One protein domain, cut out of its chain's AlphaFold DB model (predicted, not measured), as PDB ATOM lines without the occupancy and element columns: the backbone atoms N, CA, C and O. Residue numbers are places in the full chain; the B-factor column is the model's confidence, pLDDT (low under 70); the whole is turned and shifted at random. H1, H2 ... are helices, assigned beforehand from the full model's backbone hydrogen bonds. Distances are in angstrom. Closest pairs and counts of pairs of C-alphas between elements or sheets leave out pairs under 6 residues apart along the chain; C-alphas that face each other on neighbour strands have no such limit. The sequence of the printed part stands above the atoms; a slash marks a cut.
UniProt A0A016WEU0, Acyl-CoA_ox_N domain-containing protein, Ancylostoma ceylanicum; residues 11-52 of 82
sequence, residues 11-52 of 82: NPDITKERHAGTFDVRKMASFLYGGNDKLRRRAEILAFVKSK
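Overview. This is residues 11 to 52 of the 82 residues of the protein "Acyl-CoA_ox_N domain-containing protein" of Ancylostoma ceylanicum (UniProt A0A016WEU0). The model is an open, flat arch of three helices: H1 and H3 are its two legs, the stretch from residue 20 to H2 bridges them, and the space between the legs is empty. H2 and the longer leg H3 meet near their ends in a corner, while residues 11 to 25 and residues 43 to 52 stand free. The printed part has 42 residues, with H1, H2 and H3 in that order along the chain and no named strand; the class is all helix. It is only just loose, close to extended, with a radius of gyration of the C-alphas of 13.4 A and spans of 32 by 26 by 9 A.

Along the chain. H1 holds residues 12 to 19 and begins at C-alpha 12 (13.918, 35.358, -40.116); it measures 10.4 A from first to last C-alpha. H2, residues 25 to 33, measures 12.0 A and begins at C-alpha 25 (15.277, 28.104, -22.708). H3, residues 36 to 51, is the longest at 22.6 A and ends at C-alpha 51 (21.308, 51.962, -18.181).

Arrangement. H1 touches no helix and is apart from both H2 and H3. H2 and H3 touch only at the corner by their link, H3 with residues 36 to 39 alone. Their closest C-alphas are those of Ser 30 and Asn 36, 5.2 A apart. Their lines are about perpendicular, at 81 degrees, and their centres are 14.5 A apart. In H1, H2 and H3 every O i to N i+4 pair is within hydrogen-bond range.

Size, cuts and confidence. The two C-alphas farthest apart are those of Thr 22 and Lys 52, at 35.8 A. The printed part has no cut. The links H1 to H2, of 5 residues, and H2 to H3, of 2 residues, are both tight. The mean pLDDT of the printed part is 94.7, and no printed residue is under 70.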
ATOM      1  N   ASN A  11      16.218  38.552 -37.392       97.50
ATOM      2  CA  ASN A  11      16.488  37.882 -38.661       97.50
ATOM      3  C   ASN A  11      15.581  36.628 -38.796       97.50
ATOM      4  O   ASN A  11      15.523  35.817 -37.859       97.50
ATOM      5  N   PRO A  12      14.872  36.451 -39.931       97.38
ATOM      6  CA  PRO A  12      13.918  35.358 -40.116       97.38
ATOM      7  C   PRO A  12      14.558  33.968 -40.026       97.38
ATOM      8  O   PRO A  12      13.932  33.059 -39.481       97.38
ATOM      9  N   ASP A  13      15.805  33.799 -40.471       97.69
ATOM     10  CA  ASP A  13      16.516  32.519 -40.393       97.69
ATOM     11  C   ASP A  13      16.816  32.157 -38.934       97.69
ATOM     12  O   ASP A  13      16.539  31.045 -38.488       97.69
ATOM     13  N   ILE A  14      17.273  33.126 -38.135       96.56
ATOM     14  CA  ILE A  14      17.503  32.928 -36.694       96.56
ATOM     15  C   ILE A  14      16.182  32.626 -35.976       96.56
ATOM     16  O   ILE A  14      16.126  31.765 -35.094       96.56
ATOM     17  N   THR A  15      15.105  33.318 -36.350       96.44
ATOM     18  CA  THR A  15      13.766  33.088 -35.795       96.44
ATOM     19  C   THR A  15      13.275  31.673 -36.099       96.44
ATOM     20  O   THR A  15      12.782  30.992 -35.196       96.44
ATOM     21  N   LYS A  16      13.475  31.187 -37.330       96.44
ATOM     22  CA  LYS A  16      13.143  29.817 -37.739       96.44
ATOM     23  C   LYS A  16      13.872  28.779 -36.881       96.44
ATOM     24  O   LYS A  16      13.220  27.887 -36.339       96.44
ATOM     25  N   GLU A  17      15.179  28.938 -36.677       96.00
ATOM     26  CA  GLU A  17      15.961  28.038 -35.816       96.00
ATOM     27  C   GLU A  17      15.477  28.073 -34.356       96.00
ATOM     28  O   GLU A  17      15.340  27.039 -33.698       96.00
ATOM     29  N   ARG A  18      15.125  29.257 -33.836       95.31
ATOM     30  CA  ARG A  18      14.583  29.401 -32.472       95.31
ATOM     31  C   ARG A  18      13.216  28.738 -32.299       95.31
ATOM     32  O   ARG A  18      12.933  28.266 -31.196       95.31
ATOM     33  N   HIS A  19      12.388  28.698 -33.344       94.75
ATOM     34  CA  HIS A  19      11.096  28.007 -33.337       94.75
ATOM     35  C   HIS A  19      11.225  26.482 -33.335       94.75
ATOM     36  O   HIS A  19      10.367  25.816 -32.760       94.75
ATOM     37  N   ALA A  20      12.288  25.932 -33.927       94.75
ATOM     38  CA  ALA A  20      12.544  24.490 -33.934       94.75
ATOM     39  C   ALA A  20      12.961  23.935 -32.554       94.75
ATOM     40  O   ALA A  20      12.982  22.721 -32.353       94.75
ATOM     41  N   GLY A  21      13.277  24.805 -31.587       92.75
ATOM     42  CA  GLY A  21      13.663  24.412 -30.232       92.75
ATOM     43  C   GLY A  21      12.556  23.669 -29.473       92.75
ATOM     44  O   GLY A  21      11.413  24.118 -29.400       92.75
ATOM     45  N   THR A  22      12.910  22.546 -28.845       94.81
ATOM     46  CA  THR A  22      11.959  21.627 -28.185       94.81
ATOM     47  C   THR A  22      11.905  21.753 -26.660       94.81
ATOM     48  O   THR A  22      11.151  21.034 -26.005       94.81
ATOM     49  N   PHE A  23      12.675  22.669 -26.069       93.25
ATOM     50  CA  PHE A  23      12.761  22.865 -24.620       93.25
ATOM     51  C   PHE A  23      12.581  24.336 -24.223       93.25
ATOM     52  O   PHE A  23      12.763  25.255 -25.020       93.25
ATOM     53  N   ASP A  24      12.234  24.569 -22.955       92.62
ATOM     54  CA  ASP A  24      12.140  25.917 -22.393       92.62
ATOM     55  C   ASP A  24      13.541  26.459 -22.077       92.62
ATOM     56  O   ASP A  24      14.219  26.003 -21.151       92.62
ATOM     57  N   VAL A  25      13.959  27.471 -22.837       93.44
ATOM     58  CA  VAL A  25      15.277  28.104 -22.708       93.44
ATOM     59  C   VAL A  25      15.483  28.746 -21.330       93.44
ATOM     60  O   VAL A  25      16.604  28.742 -20.827       93.44
ATOM     61  N   ARG A  26      14.430  29.245 -20.659       90.19
ATOM     62  CA  ARG A  26      14.557  29.800 -19.297       90.19
ATOM     63  C   ARG A  26      14.797  28.708 -18.267       90.19
ATOM     64  O   ARG A  26      15.629  28.893 -17.382       90.19
ATOM     65  N   LYS A  27      14.124  27.561 -18.397       93.00
ATOM     66  CA  LYS A  27      14.388  26.398 -17.534       93.00
ATOM     67  C   LYS A  27      15.802  25.867 -17.746       93.00
ATOM     68  O   LYS A  27      16.495  25.617 -16.766       93.00
ATOM     69  N   MET A  28      16.250  25.783 -19.000       94.12
ATOM     70  CA  MET A  28      17.627  25.405 -19.325       94.12
ATOM     71  C   MET A  28      18.641  26.378 -18.714       94.12
ATOM     72  O   MET A  28      19.583  25.959 -18.051       94.12
ATOM     73  N   ALA A  29      18.430  27.687 -18.864       93.00
ATOM     74  CA  ALA A  29      19.302  28.687 -18.259       93.00
ATOM     75  C   ALA A  29      19.308  28.576 -16.723       93.00
ATOM     76  O   ALA A  29      20.359  28.685 -16.099       93.00
ATOM     77  N   SER A  30      18.154  28.312 -16.104       94.75
ATOM     78  CA  SER A  30      18.046  28.157 -14.651       94.75
ATOM     79  C   SER A  30      18.849  26.952 -14.176       94.75
ATOM     80  O   SER A  30      19.610  27.055 -13.218       94.75
ATOM     81  N   PHE A  31      18.756  25.841 -14.906       95.31
ATOM     82  CA  PHE A  31      19.563  24.651 -14.670       95.31
ATOM     83  C   PHE A  31      21.070  24.946 -14.779       95.31
ATOM     84  O   PHE A  31      21.812  24.652 -13.846       95.31
ATOM     85  N   LEU A  32      21.515  25.607 -15.854       94.38
ATOM     86  CA  LEU A  32      22.932  25.925 -16.087       94.38
ATOM     87  C   LEU A  32      23.521  26.884 -15.046       94.38
ATOM     88  O   LEU A  32      24.644  26.697 -14.585       94.38
ATOM     89  N   TYR A  33      22.779  27.930 -14.683       91.94
ATOM     90  CA  TYR A  33      23.272  28.967 -13.777       91.94
ATOM     91  C   TYR A  33      22.991  28.670 -12.301       91.94
ATOM     92  O   TYR A  33      23.374  29.467 -11.449       91.94
ATOM     93  N   GLY A  34      22.382  27.526 -11.975       92.25
ATOM     94  CA  GLY A  34      22.161  27.084 -10.598       92.25
ATOM     95  C   GLY A  34      20.994  27.782  -9.898       92.25
ATOM     96  O   GLY A  34      21.099  28.103  -8.715       92.25
ATOM     97  N   GLY A  35      19.907  28.040 -10.626       93.38
ATOM     98  CA  GLY A  35      18.614  28.459 -10.091       93.38
ATOM     99  C   GLY A  35      18.094  29.802 -10.612       93.38
ATOM    100  O   GLY A  35      18.824  30.639 -11.152       93.38
ATOM    101  N   ASN A  36      16.795  30.027 -10.397       92.69
ATOM    102  CA  ASN A  36      16.084  31.220 -10.866       92.69
ATOM    103  C   ASN A  36      16.569  32.512 -10.195       92.69
ATOM    104  O   ASN A  36      16.585  33.554 -10.845       92.69
ATOM    105  N   ASP A  37      17.008  32.460  -8.936       94.31
ATOM    106  CA  ASP A  37      17.506  33.649  -8.233       94.31
ATOM    107  C   ASP A  37      18.781  34.202  -8.876       94.31
ATOM    108  O   ASP A  37      18.912  35.412  -9.068       94.31
ATOM    109  N   LYS A  38      19.696  33.317  -9.295       93.44
ATOM    110  CA  LYS A  38      20.916  33.710 -10.012       93.44
ATOM    111  C   LYS A  38      20.590  34.292 -11.384       93.44
ATOM    112  O   LYS A  38      21.194  35.290 -11.774       93.44
ATOM    113  N   LEU A  39      19.612  33.731 -12.098       92.38
ATOM    114  CA  LEU A  39      19.134  34.311 -13.356       92.38
ATOM    115  C   LEU A  39      18.532  35.703 -13.169       92.38
ATOM    116  O   LEU A  39      18.890  36.618 -13.910       92.38
ATOM    117  N   ARG A  40      17.650  35.870 -12.175       93.50
ATOM    118  CA  ARG A  40      17.042  37.164 -11.849       93.50
ATOM    119  C   ARG A  40      18.129  38.194 -11.555       93.50
ATOM    120  O   ARG A  40      18.150  39.248 -12.183       93.50
ATOM    121  N   ARG A  41      19.100  37.843 -10.707       95.19
ATOM    122  CA  ARG A  41      20.213  38.736 -10.375       95.19
ATOM    123  C   ARG A  41      21.053  39.115 -11.599       95.19
ATOM    124  O   ARG A  41      21.443  40.271 -11.737       95.19
ATOM    125  N   ARG A  42      21.317  38.176 -12.513       93.75
ATOM    126  CA  ARG A  42      22.023  38.468 -13.776       93.75
ATOM    127  C   ARG A  42      21.234  39.429 -14.665       93.75
ATOM    128  O   ARG A  42      21.839  40.319 -15.256       93.75
ATOM    129  N   ALA A  43      19.913  39.270 -14.747       92.94
ATOM    130  CA  ALA A  43      19.051  40.171 -15.507       92.94
ATOM    131  C   ALA A  43      19.040  41.592 -14.915       92.94
ATOM    132  O   ALA A  43      19.155  42.558 -15.664       92.94
ATOM    133  N   GLU A  44      18.988  41.720 -13.586       96.56
ATOM    134  CA  GLU A  44      19.095  43.008 -12.885       96.56
ATOM    135  C   GLU A  44      20.442  43.698 -13.143       96.56
ATOM    136  O   GLU A  44      20.473  44.881 -13.473       96.56
ATOM    137  N   ILE A  45      21.559  42.963 -13.041       96.25
ATOM    138  CA  ILE A  45      22.899  43.501 -13.335       96.25
ATOM    139  C   ILE A  45      22.976  43.959 -14.793       96.25
ATOM    140  O   ILE A  45      23.456  45.055 -15.064       96.25
ATOM    141  N   LEU A  46      22.479  43.153 -15.735       96.25
ATOM    142  CA  LEU A  46      22.467  43.517 -17.150       96.25
ATOM    143  C   LEU A  46      21.638  44.782 -17.405       96.25
ATOM    144  O   LEU A  46      22.071  45.645 -18.164       96.25
ATOM    145  N   ALA A  47      20.464  44.902 -16.780       96.81
ATOM    146  CA  ALA A  47      19.624  46.091 -16.892       96.81
ATOM    147  C   ALA A  47      20.337  47.337 -16.345       96.81
ATOM    148  O   ALA A  47      20.355  48.371 -17.013       96.81
ATOM    149  N   PHE A  48      20.995  47.219 -15.187       96.25
ATOM    150  CA  PHE A  48      21.815  48.288 -14.623       96.25
ATOM    151  C   PHE A  48      22.947  48.696 -15.575       96.25
ATOM    152  O   PHE A  48      23.045  49.868 -15.926       96.25
ATOM    153  N   VAL A  49      23.746  47.745 -16.071       96.81
ATOM    154  CA  VAL A  49      24.850  48.036 -17.001       96.81
ATOM    155  C   VAL A  49      24.337  48.702 -18.278       96.81
ATOM    156  O   VAL A  49      24.895  49.701 -18.718       96.81
ATOM    157  N   LYS A  50      23.228  48.222 -18.853       96.38
ATOM    158  CA  LYS A  50      22.605  48.849 -20.032       96.38
ATOM    159  C   LYS A  50      22.159  50.289 -19.777       96.38
ATOM    160  O   LYS A  50      22.221  51.097 -20.694       96.38
ATOM    161  N   SER A  51      21.739  50.610 -18.555       96.81
ATOM    162  CA  SER A  51      21.308  51.962 -18.181       96.81
ATOM    163  C   SER A  51      22.451  52.963 -17.973       96.81
ATOM    164  O   SER A  51      22.176  54.152 -17.832       96.81
ATOM    165  N   LYS A  52      23.710  52.501 -17.925       96.88
ATOM    166  CA  LYS A  52      24.899  53.318 -17.641       96.88
ATOM    167  C   LYS A  52      25.838  53.358 -18.853       96.88
ATOM    168  O   LYS A  52      26.640  52.435 -19.009       96.88
TER     169      LYS A  52